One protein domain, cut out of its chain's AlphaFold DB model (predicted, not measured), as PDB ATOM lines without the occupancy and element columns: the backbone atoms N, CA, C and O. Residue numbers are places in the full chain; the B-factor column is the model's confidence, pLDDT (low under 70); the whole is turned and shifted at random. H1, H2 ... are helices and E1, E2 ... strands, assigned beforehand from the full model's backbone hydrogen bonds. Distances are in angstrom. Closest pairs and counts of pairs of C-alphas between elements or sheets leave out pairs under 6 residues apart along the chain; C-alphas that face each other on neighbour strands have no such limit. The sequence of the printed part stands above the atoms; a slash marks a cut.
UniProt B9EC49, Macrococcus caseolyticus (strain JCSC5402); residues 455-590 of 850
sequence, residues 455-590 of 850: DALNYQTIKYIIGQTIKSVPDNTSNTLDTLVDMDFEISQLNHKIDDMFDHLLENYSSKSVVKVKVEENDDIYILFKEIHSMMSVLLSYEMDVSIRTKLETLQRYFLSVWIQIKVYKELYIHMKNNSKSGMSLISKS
ATOM      1  N   ASP A 455     -12.924 -51.552   0.618       86.44
ATOM      2  CA  ASP A 455     -14.091 -50.840   0.084       86.44
ATOM      3  C   ASP A 455     -13.670 -49.450  -0.421       86.44
ATOM      4  O   ASP A 455     -12.658 -48.894   0.010       86.44
ATOM      5  N   ALA A 456     -14.437 -48.887  -1.358       89.00
ATOM      6  CA  ALA A 456     -14.164 -47.580  -1.952       89.00
ATOM      7  C   ALA A 456     -15.390 -46.664  -1.858       89.00
ATOM      8  O   ALA A 456     -16.435 -46.940  -2.447       89.00
ATOM      9  N   LEU A 457     -15.249 -45.542  -1.154       89.88
ATOM     10  CA  LEU A 457     -16.244 -44.478  -1.076       89.88
ATOM     11  C   LEU A 457     -15.985 -43.455  -2.186       89.88
ATOM     12  O   LEU A 457     -15.088 -42.619  -2.083       89.88
ATOM     13  N   ASN A 458     -16.762 -43.540  -3.261       89.19
ATOM     14  CA  ASN A 458     -16.631 -42.671  -4.428       89.19
ATOM     15  C   ASN A 458     -17.546 -41.436  -4.335       89.19
ATOM     16  O   ASN A 458     -18.741 -41.565  -4.051       89.19
ATOM     17  N   TYR A 459     -17.005 -40.253  -4.653       88.94
ATOM     18  CA  TYR A 459     -17.744 -38.984  -4.612       88.94
ATOM     19  C   TYR A 459     -19.029 -39.005  -5.454       88.94
ATOM     20  O   TYR A 459     -20.102 -38.662  -4.961       88.94
ATOM     21  N   GLN A 460     -18.966 -39.457  -6.711       84.31
ATOM     22  CA  GLN A 460     -20.139 -39.480  -7.595       84.31
ATOM     23  C   GLN A 460     -21.228 -40.415  -7.073       84.31
ATOM     24  O   GLN A 460     -22.409 -40.088  -7.165       84.31
ATOM     25  N   THR A 461     -20.838 -41.549  -6.485       79.69
ATOM     26  CA  THR A 461     -21.790 -42.492  -5.878       79.69
ATOM     27  C   THR A 461     -22.519 -41.849  -4.699       79.69
ATOM     28  O   THR A 461     -23.741 -41.951  -4.609       79.69
ATOM     29  N   ILE A 462     -21.801 -41.114  -3.843       86.06
ATOM     30  CA  ILE A 462     -22.404 -40.353  -2.742       86.06
ATOM     31  C   ILE A 462     -23.390 -39.307  -3.271       86.06
ATOM     32  O   ILE A 462     -24.550 -39.295  -2.858       86.06
ATOM     33  N   LYS A 463     -22.954 -38.452  -4.207       86.62
ATOM     34  CA  LYS A 463     -23.797 -37.380  -4.765       86.62
ATOM     35  C   LYS A 463     -25.038 -37.934  -5.448       86.62
ATOM     36  O   LYS A 463     -26.111 -37.348  -5.337       86.62
ATOM     37  N   TYR A 464     -24.904 -39.073  -6.120       80.38
ATOM     38  CA  TYR A 464     -26.028 -39.775  -6.710       80.38
ATOM     39  C   TYR A 464     -27.026 -40.246  -5.646       80.38
ATOM     40  O   TYR A 464     -28.208 -39.932  -5.765       80.38
ATOM     41  N   ILE A 465     -26.569 -40.938  -4.593       78.81
ATOM     42  CA  ILE A 465     -27.450 -41.410  -3.511       78.81
ATOM     43  C   ILE A 465     -28.164 -40.224  -2.858       78.81
ATOM     44  O   ILE A 465     -29.388 -40.239  -2.772       78.81
ATOM     45  N   ILE A 466     -27.432 -39.171  -2.481       84.94
ATOM     46  CA  ILE A 466     -28.009 -37.961  -1.878       84.94
ATOM     47  C   ILE A 466     -29.039 -37.320  -2.814       84.94
ATOM     48  O   ILE A 466     -30.158 -37.043  -2.393       84.94
ATOM     49  N   GLY A 467     -28.708 -37.143  -4.096       79.25
ATOM     50  CA  GLY A 467     -29.628 -36.563  -5.073       79.25
ATOM     51  C   GLY A 467     -30.905 -37.388  -5.270       79.25
ATOM     52  O   GLY A 467     -31.976 -36.822  -5.472       79.25
ATOM     53  N   GLN A 468     -30.820 -38.720  -5.186       75.44
ATOM     54  CA  GLN A 468     -31.998 -39.595  -5.206       75.44
ATOM     55  C   GLN A 468     -32.799 -39.518  -3.903       75.44
ATOM     56  O   GLN A 468     -34.024 -39.624  -3.950       75.44
ATOM     57  N   THR A 469     -32.139 -39.343  -2.755       79.56
ATOM     58  CA  THR A 469     -32.800 -39.161  -1.456       79.56
ATOM     59  C   THR A 469     -33.593 -37.857  -1.434       79.56
ATOM     60  O   THR A 469     -34.787 -37.915  -1.165       79.56
ATOM     61  N   ILE A 470     -32.983 -36.732  -1.829       79.00
ATOM     62  CA  ILE A 470     -33.640 -35.411  -1.904       79.00
ATOM     63  C   ILE A 470     -34.879 -35.478  -2.805       79.00
ATOM     64  O   ILE A 470     -35.969 -35.108  -2.394       79.00
ATOM     65  N   LYS A 471     -34.762 -36.069  -4.003       74.94
ATOM     66  CA  LYS A 471     -35.905 -36.249  -4.924       74.94
ATOM     67  C   LYS A 471     -37.038 -37.123  -4.379       74.94
ATOM     68  O   LYS A 471     -38.114 -37.142  -4.966       74.94
ATOM     69  N   SER A 472     -36.770 -37.924  -3.351       71.12
ATOM     70  CA  SER A 472     -37.766 -38.811  -2.741       71.12
ATOM     71  C   SER A 472     -38.485 -38.161  -1.563       71.12
ATOM     72  O   SER A 472     -39.447 -38.744  -1.074       71.12
ATOM     73  N   VAL A 473     -38.030 -36.989  -1.107       70.19
ATOM     74  CA  VAL A 473     -38.739 -36.181  -0.116       70.19
ATOM     75  C   VAL A 473     -39.966 -35.576  -0.821       70.19
ATOM     76  O   VAL A 473     -39.796 -34.880  -1.819       70.19
ATOM     77  N   PRO A 474     -41.206 -35.892  -0.398       64.06
ATOM     78  CA  PRO A 474     -42.404 -35.423  -1.088       64.06
ATOM     79  C   PRO A 474     -42.544 -33.897  -1.041       64.06
ATOM     80  O   PRO A 474     -42.505 -33.306   0.038       64.06
ATOM     81  N   ASP A 475     -42.831 -33.279  -2.188       56.00
ATOM     82  CA  ASP A 475     -43.258 -31.881  -2.249       56.00
ATOM     83  C   ASP A 475     -44.698 -31.762  -1.712       56.00
ATOM     84  O   ASP A 475     -45.669 -32.083  -2.396       56.00
ATOM     85  N   ASN A 476     -44.835 -31.286  -0.472       52.91
ATOM     86  CA  ASN A 476     -46.053 -30.700   0.102       52.91
ATOM     87  C   ASN A 476     -47.372 -31.487  -0.051       52.91
ATOM     88  O   ASN A 476     -48.257 -31.053  -0.784       52.91
ATOM     89  N   THR A 477     -47.611 -32.511   0.779       46.56
ATOM     90  CA  THR A 477     -48.990 -32.869   1.187       46.56
ATOM     91  C   THR A 477     -49.041 -33.553   2.564       46.56
ATOM     92  O   THR A 477     -48.667 -34.715   2.701       46.56
ATOM     93  N   SER A 478     -49.635 -32.858   3.545       48.00
ATOM     94  CA  SER A 478     -50.039 -33.293   4.904       48.00
ATOM     95  C   SER A 478     -49.054 -33.049   6.065       48.00
ATOM     96  O   SER A 478     -47.877 -32.791   5.854       48.00
ATOM     97  N   ASN A 479     -49.608 -33.047   7.288       44.56
ATOM     98  CA  ASN A 479     -49.151 -32.457   8.566       44.56
ATOM     99  C   ASN A 479     -47.757 -32.860   9.121       44.56
ATOM    100  O   ASN A 479     -47.473 -32.592  10.283       44.56
ATOM    101  N   THR A 480     -46.880 -33.459   8.319       54.03
ATOM    102  CA  THR A 480     -45.464 -33.759   8.611       54.03
ATOM    103  C   THR A 480     -44.518 -32.751   7.939       54.03
ATOM    104  O   THR A 480     -43.433 -33.109   7.496       54.03
ATOM    105  N   LEU A 481     -44.948 -31.494   7.782       56.16
ATOM    106  CA  LEU A 481     -44.185 -30.462   7.065       56.16
ATOM    107  C   LEU A 481     -42.893 -30.073   7.795       56.16
ATOM    108  O   LEU A 481     -41.849 -30.024   7.156       56.16
ATOM    109  N   ASP A 482     -42.941 -29.867   9.113       61.69
ATOM    110  CA  ASP A 482     -41.767 -29.408   9.872       61.69
ATOM    111  C   ASP A 482     -40.656 -30.469   9.885       61.69
ATOM    112  O   ASP A 482     -39.507 -30.171   9.579       61.69
ATOM    113  N   THR A 483     -41.003 -31.741  10.110       64.12
ATOM    114  CA  THR A 483     -40.023 -32.838  10.126       64.12
ATOM    115  C   THR A 483     -39.416 -33.119   8.753       64.12
ATOM    116  O   THR A 483     -38.239 -33.454   8.674       64.12
ATOM    117  N   LEU A 484     -40.183 -32.976   7.665       66.81
ATOM    118  CA  LEU A 484     -39.669 -33.162   6.303       66.81
ATOM    119  C   LEU A 484     -38.772 -32.000   5.859       66.81
ATOM    120  O   LEU A 484     -37.764 -32.243   5.201       66.81
ATOM    121  N   VAL A 485     -39.109 -30.763   6.239       70.12
ATOM    122  CA  VAL A 485     -38.271 -29.579   5.988       70.12
ATOM    123  C   VAL A 485     -36.968 -29.666   6.782       70.12
ATOM    124  O   VAL A 485     -35.902 -29.425   6.217       70.12
ATOM    125  N   ASP A 486     -37.030 -30.080   8.050       76.81
ATOM    126  CA  ASP A 486     -35.843 -30.315   8.875       76.81
ATOM    127  C   ASP A 486     -34.957 -31.414   8.270       76.81
ATOM    128  O   ASP A 486     -33.743 -31.255   8.176       76.81
ATOM    129  N   MET A 487     -35.550 -32.512   7.789       80.00
ATOM    130  CA  MET A 487     -34.807 -33.581   7.121       80.00
ATOM    131  C   MET A 487     -34.144 -33.124   5.818       80.00
ATOM    132  O   MET A 487     -32.985 -33.462   5.586       80.00
ATOM    133  N   ASP A 488     -34.852 -32.392   4.956       81.31
ATOM    134  CA  ASP A 488     -34.281 -31.879   3.703       81.31
ATOM    135  C   ASP A 488     -33.138 -30.887   3.972       81.31
ATOM    136  O   ASP A 488     -32.080 -30.948   3.332       81.31
ATOM    137  N   PHE A 489     -33.303 -30.039   4.993       84.94
ATOM    138  CA  PHE A 489     -32.249 -29.158   5.479       84.94
ATOM    139  C   PHE A 489     -31.033 -29.953   5.974       84.94
ATOM    140  O   PHE A 489     -29.919 -29.695   5.523       84.94
ATOM    141  N   GLU A 490     -31.224 -30.956   6.832       87.69
ATOM    142  CA  GLU A 490     -30.145 -31.805   7.354       87.69
ATOM    143  C   GLU A 490     -29.443 -32.613   6.246       87.69
ATOM    144  O   GLU A 490     -28.214 -32.725   6.237       87.69
ATOM    145  N   ILE A 491     -30.181 -33.130   5.254       87.56
ATOM    146  CA  ILE A 491     -29.601 -33.805   4.080       87.56
ATOM    147  C   ILE A 491     -28.768 -32.816   3.257       87.56
ATOM    148  O   ILE A 491     -27.676 -33.160   2.796       87.56
ATOM    149  N   SER A 492     -29.250 -31.585   3.089       88.75
ATOM    150  CA  SER A 492     -28.525 -30.527   2.385       88.75
ATOM    151  C   SER A 492     -27.253 -30.116   3.130       88.75
ATOM    152  O   SER A 492     -26.194 -30.004   2.511       88.75
ATOM    153  N   GLN A 493     -27.310 -29.975   4.459       91.25
ATOM    154  CA  GLN A 493     -26.133 -29.724   5.296       91.25
ATOM    155  C   GLN A 493     -25.122 -30.871   5.193       91.25
ATOM    156  O   GLN A 493     -23.932 -30.631   4.994       91.25
ATOM    157  N   LEU A 494     -25.583 -32.126   5.261       92.06
ATOM    158  CA  LEU A 494     -24.736 -33.308   5.088       92.06
ATOM    159  C   LEU A 494     -24.032 -33.280   3.724       92.06
ATOM    160  O   LEU A 494     -22.838 -33.554   3.628       92.06
ATOM    161  N   ASN A 495     -24.769 -32.931   2.671       92.56
ATOM    162  CA  ASN A 495     -24.251 -32.838   1.313       92.56
ATOM    163  C   ASN A 495     -23.162 -31.764   1.175       92.56
ATOM    164  O   ASN A 495     -22.122 -32.036   0.577       92.56
ATOM    165  N   HIS A 496     -23.381 -30.582   1.760       92.94
ATOM    166  CA  HIS A 496     -22.376 -29.520   1.817       92.94
ATOM    167  C   HIS A 496     -21.134 -29.966   2.580       92.94
ATOM    168  O   HIS A 496     -20.022 -29.804   2.090       92.94
ATOM    169  N   LYS A 497     -21.313 -30.625   3.725       93.25
ATOM    170  CA  LYS A 497     -20.190 -31.091   4.536       93.25
ATOM    171  C   LYS A 497     -19.338 -32.147   3.833       93.25
ATOM    172  O   LYS A 497     -18.118 -32.182   3.987       93.25
ATOM    173  N   ILE A 498     -19.980 -33.011   3.051       92.50
ATOM    174  CA  ILE A 498     -19.291 -33.971   2.189       92.50
ATOM    175  C   ILE A 498     -18.529 -33.237   1.081       92.50
ATOM    176  O   ILE A 498     -17.390 -33.605   0.808       92.50
ATOM    177  N   ASP A 499     -19.111 -32.209   0.458       93.62
ATOM    178  CA  ASP A 499     -18.396 -31.398  -0.533       93.62
ATOM    179  C   ASP A 499     -17.151 -30.738   0.082       93.62
ATOM    180  O   ASP A 499     -16.068 -30.923  -0.469       93.62
ATOM    181  N   ASP A 500     -17.277 -30.105   1.256       92.75
ATOM    182  CA  ASP A 500     -16.159 -29.492   1.992       92.75
ATOM    183  C   ASP A 500     -15.035 -30.502   2.267       92.75
ATOM    184  O   ASP A 500     -13.854 -30.213   2.077       92.75
ATOM    185  N   MET A 501     -15.400 -31.719   2.684       93.81
ATOM    186  CA  MET A 501     -14.443 -32.800   2.909       93.81
ATOM    187  C   MET A 501     -13.699 -33.166   1.623       93.81
ATOM    188  O   MET A 501     -12.474 -33.254   1.632       93.81
ATOM    189  N   PHE A 502     -14.402 -33.375   0.509       93.62
ATOM    190  CA  PHE A 502     -13.757 -33.727  -0.759       93.62
ATOM    191  C   PHE A 502     -12.940 -32.568  -1.354       93.62
ATOM    192  O   PHE A 502     -11.914 -32.830  -1.983       93.62
ATOM    193  N   ASP A 503     -13.351 -31.316  -1.144       93.12
ATOM    194  CA  ASP A 503     -12.583 -30.128  -1.538       93.12
ATOM    195  C   ASP A 503     -11.278 -30.028  -0.744       93.12
ATOM    196  O   ASP A 503     -10.203 -29.962  -1.342       93.12
ATOM    197  N   HIS A 504     -11.343 -30.160   0.583       92.06
ATOM    198  CA  HIS A 504     -10.155 -30.181   1.440       92.06
ATOM    199  C   HIS A 504      -9.168 -31.289   1.035       92.06
ATOM    200  O   HIS A 504      -7.955 -31.072   0.994       92.06
ATOM    201  N   LEU A 505      -9.664 -32.484   0.696       92.31
ATOM    202  CA  LEU A 505      -8.807 -33.578   0.232       92.31
ATOM    203  C   LEU A 505      -8.183 -33.287  -1.143       92.31
ATOM    204  O   LEU A 505      -7.020 -33.624  -1.375       92.31
ATOM    205  N   LEU A 506      -8.928 -32.657  -2.055       91.62
ATOM    206  CA  LEU A 506      -8.442 -32.312  -3.391       91.62
ATOM    207  C   LEU A 506      -7.332 -31.253  -3.329       91.62
ATOM    208  O   LEU A 506      -6.312 -31.394  -4.008       91.62
ATOM    209  N   GLU A 507      -7.510 -30.226  -2.501       90.69
ATOM    210  CA  GLU A 507      -6.532 -29.147  -2.317       90.69
ATOM    211  C   GLU A 507      -5.209 -29.664  -1.738       90.69
ATOM    212  O   GLU A 507      -4.137 -29.260  -2.189       90.69
ATOM    213  N   ASN A 508      -5.271 -30.609  -0.795       88.88
ATOM    214  CA  ASN A 508      -4.089 -31.077  -0.071       88.88
ATOM    215  C   ASN A 508      -3.388 -32.297  -0.702       88.88
ATOM    216  O   ASN A 508      -2.187 -32.478  -0.489       88.88
ATOM    217  N   TYR A 509      -4.086 -33.134  -1.487       87.12
ATOM    218  CA  TYR A 509      -3.556 -34.442  -1.920       87.12
ATOM    219  C   TYR A 509      -3.614 -34.728  -3.434       87.12
ATOM    220  O   TYR A 509      -3.322 -35.846  -3.853       87.12
ATOM    221  N   SER A 510      -3.898 -33.739  -4.288       81.88
ATOM    222  CA  SER A 510      -4.025 -33.911  -5.755       81.88
ATOM    223  C   SER A 510      -2.719 -34.153  -6.537       81.88
ATOM    224  O   SER A 510      -2.738 -34.245  -7.763       81.88
ATOM    225  N   SER A 511      -1.570 -34.265  -5.865       77.38
ATOM    226  CA  SER A 511      -0.260 -34.377  -6.530       77.38
ATOM    227  C   SER A 511       0.074 -35.774  -7.067       77.38
ATOM    228  O   SER A 511       0.971 -35.903  -7.902       77.38
ATOM    229  N   LYS A 512      -0.619 -36.822  -6.605       79.62
ATOM    230  CA  LYS A 512      -0.398 -38.220  -7.010       79.62
ATOM    231  C   LYS A 512      -1.719 -38.930  -7.279       79.62
ATOM    232  O   LYS A 512      -2.751 -38.548  -6.736       79.62
ATOM    233  N   SER A 513      -1.667 -40.008  -8.064       83.50
ATOM    234  CA  SER A 513      -2.829 -40.871  -8.312       83.50
ATOM    235  C   SER A 513      -3.315 -41.560  -7.041       83.50
ATOM    236  O   SER A 513      -4.515 -41.700  -6.852       83.50
ATOM    237  N   VAL A 514      -2.417 -41.985  -6.150       88.44
ATOM    238  CA  VAL A 514      -2.791 -42.589  -4.867       88.44
ATOM    239  C   VAL A 514      -1.915 -42.032  -3.754       88.44
ATOM    240  O   VAL A 514      -0.694 -41.940  -3.892       88.44
ATOM    241  N   VAL A 515      -2.540 -41.673  -2.633       89.81
ATOM    242  CA  VAL A 515      -1.862 -41.153  -1.443       89.81
ATOM    243  C   VAL A 515      -2.339 -41.912  -0.208       89.81
ATOM    244  O   VAL A 515      -3.538 -42.053   0.018       89.81
ATOM    245  N   LYS A 516      -1.390 -42.383   0.608       90.88
ATOM    246  CA  LYS A 516      -1.644 -42.884   1.965       90.88
ATOM    247  C   LYS A 516      -1.402 -41.743   2.952       90.88
ATOM    248  O   LYS A 516      -0.292 -41.218   3.019       90.88
ATOM    249  N   VAL A 517      -2.432 -41.364   3.695       90.94
ATOM    250  CA  VAL A 517      -2.427 -40.256   4.657       90.94
ATOM    251  C   VAL A 517      -2.561 -40.827   6.065       90.94
ATOM    252  O   VAL A 517      -3.394 -41.701   6.294       90.94
ATOM    253  N   LYS A 518      -1.745 -40.347   7.006       92.44
ATOM    254  CA  LYS A 518      -1.973 -40.582   8.438       92.44
ATOM    255  C   LYS A 518      -2.950 -39.534   8.949       92.44
ATOM    256  O   LYS A 518      -2.786 -38.369   8.608       92.44
ATOM    257  N   VAL A 519      -3.947 -39.966   9.711       92.00
ATOM    258  CA  VAL A 519      -5.037 -39.118  10.197       92.00
ATOM    259  C   VAL A 519      -5.101 -39.215  11.718       92.00
ATOM    260  O   VAL A 519      -5.537 -40.228  12.271       92.00
ATOM    261  N   GLU A 520      -4.663 -38.155  12.384       92.00
ATOM    262  CA  GLU A 520      -4.711 -37.977  13.833       92.00
ATOM    263  C   GLU A 520      -6.037 -37.332  14.272       92.00
ATOM    264  O   GLU A 520      -6.797 -36.789  13.474       92.00
ATOM    265  N   GLU A 521      -6.362 -37.394  15.568       90.31
ATOM    266  CA  GLU A 521      -7.672 -36.935  16.071       90.31
ATOM    267  C   GLU A 521      -7.890 -35.419  15.993       90.31
ATOM    268  O   GLU A 521      -9.027 -34.949  16.059       90.31
ATOM    269  N   ASN A 522      -6.804 -34.661  15.884       89.81
ATOM    270  CA  ASN A 522      -6.797 -33.211  15.747       89.81
ATOM    271  C   ASN A 522      -6.753 -32.745  14.284       89.81
ATOM    272  O   ASN A 522      -6.786 -31.538  14.062       89.81
ATOM    273  N   ASP A 523      -6.661 -33.660  13.315       91.44
ATOM    274  CA  ASP A 523      -6.651 -33.305  11.898       91.44
ATOM    275  C   ASP A 523      -8.055 -32.915  11.421       91.44
ATOM    276  O   ASP A 523      -9.055 -33.539  11.797       91.44
ATOM    277  N   ASP A 524      -8.132 -31.929  10.521       89.94
ATOM    278  CA  ASP A 524      -9.398 -31.440   9.957       89.94
ATOM    279  C   ASP A 524     -10.225 -32.579   9.343       89.94
ATOM    280  O   ASP A 524     -11.434 -32.661   9.551       89.94
ATOM    281  N   ILE A 525      -9.571 -33.528   8.664       91.12
ATOM    282  CA  ILE A 525     -10.216 -34.717   8.084       91.12
ATOM    283  C   ILE A 525     -10.930 -35.532   9.168       91.12
ATOM    284  O   ILE A 525     -12.077 -35.935   8.977       91.12
ATOM    285  N   TYR A 526     -10.288 -35.773  10.315       93.75
ATOM    286  CA  TYR A 526     -10.897 -36.538  11.403       93.75
ATOM    287  C   TYR A 526     -12.139 -35.832  11.952       93.75
ATOM    288  O   TYR A 526     -13.171 -36.470  12.176       93.75
ATOM    289  N   ILE A 527     -12.048 -34.512  12.136       92.81
ATOM    290  CA  ILE A 527     -13.145 -33.674  12.628       92.81
ATOM    291  C   ILE A 527     -14.318 -33.701  11.641       92.81
ATOM    292  O   ILE A 527     -15.437 -34.016  12.044       92.81
ATOM    293  N   LEU A 528     -14.059 -33.477  10.348       92.69
ATOM    294  CA  LEU A 528     -15.074 -33.534   9.293       92.69
ATOM    295  C   LEU A 528     -15.766 -34.897   9.255       92.69
ATOM    296  O   LEU A 528     -16.995 -34.970   9.212       92.69
ATOM    297  N   PHE A 529     -14.998 -35.989   9.334       93.25
ATOM    298  CA  PHE A 529     -15.579 -37.325   9.320       93.25
ATOM    299  C   PHE A 529     -16.454 -37.602  10.552       93.25
ATOM    300  O   PHE A 529     -17.525 -38.206  10.442       93.25
ATOM    301  N   LYS A 530     -16.015 -37.147  11.730       93.25
ATOM    302  CA  LYS A 530     -16.771 -37.256  12.981       93.25
ATOM    303  C   LYS A 530     -18.090 -36.484  12.911       93.25
ATOM    304  O   LYS A 530     -19.117 -36.998  13.355       93.25
ATOM    305  N   GLU A 531     -18.065 -35.275  12.357       93.81
ATOM    306  CA  GLU A 531     -19.252 -34.437  12.168       93.81
ATOM    307  C   GLU A 531     -20.238 -35.093  11.198       93.81
ATOM    308  O   GLU A 531     -21.395 -35.292  11.563       93.81
ATOM    309  N   ILE A 532     -19.771 -35.544  10.029       93.62
ATOM    310  CA  ILE A 532     -20.599 -36.269   9.051       93.62
ATOM    311  C   ILE A 532     -21.229 -37.518   9.686       93.62
ATOM    312  O   ILE A 532     -22.428 -37.751   9.539       93.62
ATOM    313  N   HIS A 533     -20.460 -38.300  10.451       92.44
ATOM    314  CA  HIS A 533     -20.985 -39.470  11.160       92.44
ATOM    315  C   HIS A 533     -22.100 -39.107  12.157       92.44
ATOM    316  O   HIS A 533     -23.105 -39.821  12.258       92.44
ATOM    317  N   SER A 534     -21.939 -37.996  12.883       92.31
ATOM    318  CA  SER A 534     -22.952 -37.481  13.808       92.31
ATOM    319  C   SER A 534     -24.218 -37.056  13.063       92.31
ATOM    320  O   SER A 534     -25.311 -37.476  13.441       92.31
ATOM    321  N   MET A 535     -24.079 -36.298  11.971       92.50
ATOM    322  CA  MET A 535     -25.201 -35.846  11.138       92.50
ATOM    323  C   MET A 535     -25.980 -37.025  10.554       92.50
ATOM    324  O   MET A 535     -27.202 -37.060  10.633       92.50
ATOM    325  N   MET A 536     -25.290 -38.051  10.044       91.25
ATOM    326  CA  MET A 536     -25.940 -39.271   9.547       91.25
ATOM    327  C   MET A 536     -26.734 -40.004  10.631       91.25
ATOM    328  O   MET A 536     -27.796 -40.556  10.353       91.25
ATOM    329  N   SER A 537     -26.219 -40.023  11.862       90.06
ATOM    330  CA  SER A 537     -26.891 -40.666  12.996       90.06
ATOM    331  C   SER A 537     -28.155 -39.907  13.404       90.06
ATOM    332  O   SER A 537     -29.176 -40.532  13.681       90.06
ATOM    333  N   VAL A 538     -28.103 -38.571  13.386       89.25
ATOM    334  CA  VAL A 538     -29.268 -37.700  13.600       89.25
ATOM    335  C   VAL A 538     -30.293 -37.913  12.486       89.25
ATOM    336  O   VAL A 538     -31.448 -38.205  12.779       89.25
ATOM    337  N   LEU A 539     -29.871 -37.895  11.220       88.69
ATOM    338  CA  LEU A 539     -30.739 -38.146  10.067       88.69
ATOM    339  C   LEU A 539     -31.494 -39.476  10.178       88.69
ATOM    340  O   LEU A 539     -32.708 -39.501  10.027       88.69
ATOM    341  N   LEU A 540     -30.818 -40.577  10.513       87.88
ATOM    342  CA  LEU A 540     -31.456 -41.897  10.643       87.88
ATOM    343  C   LEU A 540     -32.408 -42.028  11.846       87.88
ATOM    344  O   LEU A 540     -33.163 -43.006  11.919       87.88
ATOM    345  N   SER A 541     -32.385 -41.061  12.772       88.12
ATOM    346  CA  SER A 541     -33.313 -40.996  13.905       88.12
ATOM    347  C   SER A 541     -34.682 -40.415  13.541       88.12
ATOM    348  O   SER A 541     -35.650 -40.694  14.248       88.12
ATOM    349  N   TYR A 542     -34.789 -39.673  12.431       84.88
ATOM    350  CA  TYR A 542     -36.069 -39.158  11.950       84.88
ATOM    351  C   TYR A 542     -36.998 -40.297  11.498       84.88
ATOM    352  O   TYR A 542     -36.572 -41.320  10.944       84.88
ATOM    353  N   GLU A 543     -38.300 -40.103  11.706       80.00
ATOM    354  CA  GLU A 543     -39.322 -40.929  11.067       80.00
ATOM    355  C   GLU A 543     -39.368 -40.605   9.573       80.00
ATOM    356  O   GLU A 543     -39.487 -39.451   9.174       80.00
ATOM    357  N   MET A 544     -39.241 -41.632   8.735       77.19
ATOM    358  CA  MET A 544     -39.124 -41.472   7.289       77.19
ATOM    359  C   MET A 544     -39.608 -42.713   6.552       77.19
ATOM    360  O   MET A 544     -39.648 -43.810   7.117       77.19
ATOM    361  N   ASP A 545     -39.920 -42.537   5.269       73.88
ATOM    362  CA  ASP A 545     -40.276 -43.634   4.376       73.88
ATOM    363  C   ASP A 545     -39.138 -44.664   4.252       73.88
ATOM    364  O   ASP A 545     -37.949 -44.322   4.288       73.88
ATOM    365  N   VAL A 546     -39.507 -45.933   4.060       70.75
ATOM    366  CA  VAL A 546     -38.566 -47.056   3.925       70.75
ATOM    367  C   VAL A 546     -37.559 -46.801   2.798       70.75
ATOM    368  O   VAL A 546     -36.371 -47.054   2.977       70.75
ATOM    369  N   SER A 547     -37.991 -46.222   1.674       68.50
ATOM    370  CA  SER A 547     -37.126 -45.895   0.533       68.50
ATOM    371  C   SER A 547     -36.036 -44.882   0.891       68.50
ATOM    372  O   SER A 547     -34.880 -45.038   0.491       68.50
ATOM    373  N   ILE A 548     -36.381 -43.846   1.664       77.19
ATOM    374  CA  ILE A 548     -35.431 -42.822   2.131       77.19
ATOM    375  C   ILE A 548     -34.461 -43.449   3.136       77.19
ATOM    376  O   ILE A 548     -33.243 -43.300   2.991       77.19
ATOM    377  N   ARG A 549     -34.987 -44.217   4.097       81.06
ATOM    378  CA  ARG A 549     -34.194 -44.917   5.116       81.06
ATOM    379  C   ARG A 549     -33.145 -45.827   4.487       81.06
ATOM    380  O   ARG A 549     -31.967 -45.689   4.801       81.06
ATOM    381  N   THR A 550     -33.530 -46.689   3.546       72.25
ATOM    382  CA  THR A 550     -32.601 -47.621   2.886       72.25
ATOM    383  C   THR A 550     -31.473 -46.894   2.144       72.25
ATOM    384  O   THR A 550     -30.320 -47.337   2.174       72.25
ATOM    385  N   LYS A 551     -31.759 -45.749   1.506       79.88
ATOM    386  CA  LYS A 551     -30.738 -44.924   0.831       79.88
ATOM    387  C   LYS A 551     -29.756 -44.311   1.829       79.88
ATOM    388  O   LYS A 551     -28.546 -44.378   1.608       79.88
ATOM    389  N   LEU A 552     -30.256 -43.761   2.937       84.69
ATOM    390  CA  LEU A 552     -29.418 -43.189   3.995       84.69
ATOM    391  C   LEU A 552     -28.587 -44.255   4.717       84.69
ATOM    392  O   LEU A 552     -27.401 -44.036   4.945       84.69
ATOM    393  N   GLU A 553     -29.147 -45.431   5.000       84.00
ATOM    394  CA  GLU A 553     -28.413 -46.569   5.574       84.00
ATOM    395  C   GLU A 553     -27.319 -47.075   4.625       84.00
ATOM    396  O   GLU A 553     -26.219 -47.426   5.055       84.00
ATOM    397  N   THR A 554     -27.588 -47.080   3.316       79.94
ATOM    398  CA  THR A 554     -26.587 -47.424   2.296       79.94
ATOM    399  C   THR A 554     -25.441 -46.419   2.296       79.94
ATOM    400  O   THR A 554     -24.274 -46.816   2.334       79.94
ATOM    401  N   LEU A 555     -25.754 -45.119   2.313       85.19
ATOM    402  CA  LEU A 555     -24.750 -44.063   2.404       85.19
ATOM    403  C   LEU A 555     -23.941 -44.178   3.706       85.19
ATOM    404  O   LEU A 555     -22.710 -44.133   3.671       85.19
ATOM    405  N   GLN A 556     -24.618 -44.396   4.839       88.50
ATOM    406  CA  GLN A 556     -23.991 -44.574   6.147       88.50
ATOM    407  C   GLN A 556     -23.043 -45.769   6.148       88.50
ATOM    408  O   GLN A 556     -21.948 -45.664   6.686       88.50
ATOM    409  N   ARG A 557     -23.409 -46.887   5.514       84.50
ATOM    410  CA  ARG A 557     -22.557 -48.080   5.431       84.50
ATOM    411  C   ARG A 557     -21.242 -47.801   4.708       84.50
ATOM    412  O   ARG A 557     -20.185 -48.160   5.227       84.50
ATOM    413  N   TYR A 558     -21.294 -47.152   3.541       82.56
ATOM    414  CA  TYR A 558     -20.075 -46.805   2.806       82.56
ATOM    415  C   TYR A 558     -19.197 -45.849   3.615       82.56
ATOM    416  O   TYR A 558     -17.993 -46.075   3.741       82.56
ATOM    417  N   PHE A 559     -19.802 -44.831   4.229       89.94
ATOM    418  CA  PHE A 559     -19.090 -43.866   5.058       89.94
ATOM    419  C   PHE A 559     -18.463 -44.503   6.306       89.94
ATOM    420  O   PHE A 559     -17.295 -44.272   6.612       89.94
ATOM    421  N   LEU A 560     -19.218 -45.357   7.000       89.19
ATOM    422  CA  LEU A 560     -18.792 -46.026   8.224       89.19
ATOM    423  C   LEU A 560     -17.559 -46.905   7.993       89.19
ATOM    424  O   LEU A 560     -16.695 -46.955   8.861       89.19
ATOM    425  N   SER A 561     -17.440 -47.547   6.826       87.75
ATOM    426  CA  SER A 561     -16.251 -48.340   6.486       87.75
ATOM    427  C   SER A 561     -14.963 -47.500   6.515       87.75
ATOM    428  O   SER A 561     -13.965 -47.905   7.109       87.75
ATOM    429  N   VAL A 562     -15.006 -46.290   5.947       92.06
ATOM    430  CA  VAL A 562     -13.878 -45.347   5.921       92.06
ATOM    431  C   VAL A 562     -13.676 -44.711   7.292       92.06
ATOM    432  O   VAL A 562     -12.544 -44.567   7.748       92.06
ATOM    433  N   TRP A 563     -14.761 -44.399   8.001       92.62
ATOM    434  CA  TRP A 563     -14.673 -43.864   9.353       92.62
ATOM    435  C   TRP A 563     -14.007 -44.839  10.329       92.62
ATOM    436  O   TRP A 563     -13.158 -44.433  11.120       92.62
ATOM    437  N   ILE A 564     -14.337 -46.134  10.257       89.50
ATOM    438  CA  ILE A 564     -13.673 -47.176  11.052       89.50
ATOM    439  C   ILE A 564     -12.188 -47.247  10.688       89.50
ATOM    440  O   ILE A 564     -11.363 -47.314  11.599       89.50
ATOM    441  N   GLN A 565     -11.848 -47.175   9.396       90.25
ATOM    442  CA  GLN A 565     -10.456 -47.164   8.944       90.25
ATOM    443  C   GLN A 565      -9.661 -46.035   9.620       90.25
ATOM    444  O   GLN A 565      -8.645 -46.286  10.267       90.25
ATOM    445  N   ILE A 566     -10.175 -44.806   9.539       91.94
ATOM    446  CA  ILE A 566      -9.564 -43.623  10.150       91.94
ATOM    447  C   ILE A 566      -9.496 -43.776  11.673       91.94
ATOM    448  O   ILE A 566      -8.454 -43.556  12.281       91.94
ATOM    449  N   LYS A 567     -10.593 -44.180  12.317       91.25
ATOM    450  CA  LYS A 567     -10.686 -44.234  13.778       91.25
ATOM    451  C   LYS A 567      -9.773 -45.295  14.394       91.25
ATOM    452  O   LYS A 567      -9.169 -45.027  15.431       91.25
ATOM    453  N   VAL A 568      -9.708 -46.483  13.790       89.75
ATOM    454  CA  VAL A 568      -8.985 -47.650  14.323       89.75
ATOM    455  C   VAL A 568      -7.533 -47.666  13.862       89.75
ATOM    456  O   VAL A 568      -6.646 -47.877  14.683       89.75
ATOM    457  N   TYR A 569      -7.288 -47.436  12.571       88.75
ATOM    458  CA  TYR A 569      -5.957 -47.578  11.978       88.75
ATOM    459  C   TYR A 569      -5.225 -46.245  11.806       88.75
ATOM    460  O   TYR A 569      -4.036 -46.270  11.512       88.75
ATOM    461  N   LYS A 570      -5.895 -45.098  12.011       91.44
ATOM    462  CA  LYS A 570      -5.314 -43.746  11.863       91.44
ATOM    463  C   LYS A 570      -4.704 -43.509  10.479       91.44
ATOM    464  O   LYS A 570      -3.756 -42.746  10.314       91.44
ATOM    465  N   GLU A 571      -5.253 -44.175   9.467       90.69
ATOM    466  CA  GLU A 571      -4.771 -44.138   8.090       90.69
ATOM    467  C   GLU A 571      -5.946 -43.985   7.122       90.69
ATOM    468  O   GLU A 571      -7.030 -44.518   7.353       90.69
ATOM    469  N   LEU A 572      -5.723 -43.275   6.019       91.62
ATOM    470  CA  LEU A 572      -6.677 -43.105   4.931       91.62
ATOM    471  C   LEU A 572      -5.952 -43.208   3.593       91.62
ATOM    472  O   LEU A 572      -4.950 -42.537   3.356       91.62
ATOM    473  N   TYR A 573      -6.490 -44.023   2.697       92.25
ATOM    474  CA  TYR A 573      -6.028 -44.105   1.321       92.25
ATOM    475  C   TYR A 573      -6.934 -43.253   0.432       92.25
ATOM    476  O   TYR A 573      -8.152 -43.428   0.430       92.25
ATOM    477  N   ILE A 574      -6.342 -42.346  -0.337       93.06
ATOM    478  CA  ILE A 574      -7.042 -41.465  -1.273       93.06
ATOM    479  C   ILE A 574      -6.603 -41.853  -2.679       93.06
ATOM    480  O   ILE A 574      -5.415 -41.810  -2.990       93.06
ATOM    481  N   HIS A 575      -7.557 -42.242  -3.520       92.94
ATOM    482  CA  HIS A 575      -7.324 -42.599  -4.914       92.94
ATOM    483  C   HIS A 575      -7.972 -41.567  -5.842       92.94
ATOM    484  O   HIS A 575      -9.164 -41.280  -5.740       92.94
ATOM    485  N   MET A 576      -7.173 -41.045  -6.766       88.88
ATOM    486  CA  MET A 576      -7.487 -40.006  -7.735       88.88
ATOM    487  C   MET A 576      -7.346 -40.566  -9.152       88.88
ATOM    488  O   MET A 576      -6.235 -40.767  -9.642       88.88
ATOM    489  N   LYS A 577      -8.474 -40.796  -9.836       82.00
ATOM    490  CA  LYS A 577      -8.459 -41.168 -11.266       82.00
ATOM    491  C   LYS A 577      -8.123 -39.984 -12.173       82.00
ATOM    492  O   LYS A 577      -7.552 -40.159 -13.243       82.00
ATOM    493  N   ASN A 578      -8.519 -38.787 -11.757       79.94
ATOM    494  CA  ASN A 578      -8.231 -37.514 -12.404       79.94
ATOM    495  C   ASN A 578      -8.154 -36.420 -11.328       79.94
ATOM    496  O   ASN A 578      -8.545 -36.640 -10.181       79.94
ATOM    497  N   ASN A 579      -7.673 -35.232 -11.694       83.31
ATOM    498  CA  ASN A 579      -7.556 -34.094 -10.775       83.31
ATOM    499  C   ASN A 579      -8.909 -33.393 -10.550       83.31
ATOM    500  O   ASN A 579      -9.022 -32.179 -10.695       83.31
ATOM    501  N   SER A 580      -9.955 -34.155 -10.224       87.62
ATOM    502  CA  SER A 580     -11.266 -33.617  -9.869       87.62
ATOM    503  C   SER A 580     -11.967 -34.471  -8.819       87.62
ATOM    504  O   SER A 580     -11.785 -35.687  -8.762       87.62
ATOM    505  N   LYS A 581     -12.854 -33.847  -8.027       85.81
ATOM    506  CA  LYS A 581     -13.680 -34.537  -7.015       85.81
ATOM    507  C   LYS A 581     -14.408 -35.757  -7.582       85.81
ATOM    508  O   LYS A 581     -14.462 -36.804  -6.949       85.81
ATOM    509  N   SER A 582     -14.923 -35.645  -8.806       83.88
ATOM    510  CA  SER A 582     -15.642 -36.720  -9.498       83.88
ATOM    511  C   SER A 582     -14.827 -38.003  -9.696       83.88
ATOM    512  O   SER A 582     -15.417 -39.079  -9.708       83.88
ATOM    513  N   GLY A 583     -13.501 -37.923  -9.819       84.44
ATOM    514  CA  GLY A 583     -12.636 -39.099  -9.924       84.44
ATOM    515  C   GLY A 583     -12.013 -39.541  -8.603       84.44
ATOM    516  O   GLY A 583     -11.188 -40.455  -8.626       84.44
ATOM    517  N   MET A 584     -12.385 -38.926  -7.475       92.00
ATOM    518  CA  MET A 584     -11.840 -39.246  -6.156       92.00
ATOM    519  C   MET A 584     -12.599 -40.404  -5.496       92.00
ATOM    520  O   MET A 584     -13.832 -40.476  -5.522       92.00
ATOM    521  N   SER A 585     -11.851 -41.318  -4.880       93.31
ATOM    522  CA  SER A 585     -12.372 -42.404  -4.050       93.31
ATOM    523  C   SER A 585     -11.546 -42.553  -2.775       93.31
ATOM    524  O   SER A 585     -10.317 -42.547  -2.826       93.31
ATOM    525  N   LEU A 586     -12.220 -42.715  -1.638       94.38
ATOM    526  CA  LEU A 586     -11.587 -42.962  -0.343       94.38
ATOM    527  C   LEU A 586     -11.613 -44.459  -0.057       94.38
ATOM    528  O   LEU A 586     -12.672 -45.080  -0.140       94.38
ATOM    529  N   ILE A 587     -10.458 -45.042   0.233       92.62
ATOM    530  CA  ILE A 587     -10.275 -46.490   0.297       92.62
ATOM    531  C   ILE A 587     -10.126 -46.941   1.754       92.62
ATOM    532  O   ILE A 587      -9.288 -46.424   2.497       92.62
ATOM    533  N   SER A 588     -10.929 -47.927   2.151       90.00
ATOM    534  CA  SER A 588     -10.894 -48.566   3.470       90.00
ATOM    535  C   SER A 588     -10.484 -50.029   3.333       90.00
ATOM    536  O   SER A 588     -11.239 -50.871   2.846       90.00
ATOM    537  N   LYS A 589      -9.257 -50.352   3.747       89.06
ATOM    538  CA  LYS A 589      -8.719 -51.713   3.675       89.06
ATOM    539  C   LYS A 589      -8.929 -52.435   5.005       89.06
ATOM    540  O   LYS A 589      -8.113 -52.339   5.916       89.06
ATOM    541  N   SER A 590     -10.038 -53.157   5.095       79.62
ATOM    542  CA  SER A 590     -10.547 -53.739   6.342       79.62
ATOM    543  C   SER A 590     -10.181 -55.208   6.574       79.62
ATOM    544  O   SER A 590     -10.392 -55.707   7.676       79.62
TER     545      SER A 590
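Overview. This is residues 455 to 590 of the 850 residues of a protein of Macrococcus caseolyticus (strain JCSC5402) (UniProt B9EC49). Four helices, H1 to H4, stand side by side as an up-and-down bundle, and a small four-stranded sheet caps one end of it. H2 and H4 reach over one face of this sheet with residues 502 to 509 and 555 to 569, while the link from H1 to H2 lies at the far end. The printed part has 136 residues, with four named helices and four named strands in the order E1 H1 H2 E2 H3 H4 E3 E4; the sheet runs E1 E4 E3 E2, all antiparallel, and the class is mixed. The whole is compact, with a radius of gyration of the C-alphas of 15.6 A, yet elongated, spanning 51 by 28 by 22 A.

Arrangement. E1, residues 455 to 458, is an edge strand and the antiparallel neighbour of E4, residues 584 to 589, with N 457 and O 586 within hydrogen-bond range at 2.8 A. H1, residues 459 to 470, only grazes the sheet with residues 459 to 461. H1 and H2, residues 481 to 509, form a helical hairpin, touching at a shallow tilt of 10 degrees; their closest C-alphas are those of Ile 470 and Asp 488, 6.7 A apart. H2 runs across the strands at a height over the sheet of 12.5 A. E2, residues 514 to 518, is the other edge strand, antiparallel to E3, residues 571 to 576, with N 517 and O 572 at 2.8 A. H3, residues 524 to 541, is not on the sheet; it touches H2, opposite ways, with the C-alphas of Leu 494 and Ile 532 closest at 6.4 A. H4, residues 546 to 569, forms a helical hairpin with H3, the closest C-alphas, of Met 536 and Gln 556, being 6.6 A apart. Residues 548 to 555 of H4 alone touch H1, closest at the C-alphas of Thr 469 and Ile 548, 5.8 A apart. H4 has a kink of 30 degrees near residue 559 and lies on the same face as H2, at a height over the sheet of 10.7 A. E3 and E4 form a hairpin, with N 585 and O 575 at 2.8 A. H1 and H3 are apart, as are H2 and H4. Every O i to N i+4 pair is within hydrogen-bond range in H1, H2 and H3, and 19 of 20 are in H4.

Along the chain. E1 begins at C-alpha 455, (-14.091, -50.840, 0.084). From first to last C-alpha H1 measures 16.5 A, H2 41.8 A, H3 26.1 A and H4 33.6 A. H2 begins at C-alpha 481, (-44.185, -30.462, 7.065), and E4 ends at C-alpha 589, (-8.719, -51.713, 3.675).

Size, cuts and confidence. The C-alphas farthest apart, of Asn 479 and Lys 512, are 51.5 A from each other. The printed part has no cut and no long link. The mean pLDDT of the printed part is 84.4; residues 474 to 484 and residue 547 are under 70.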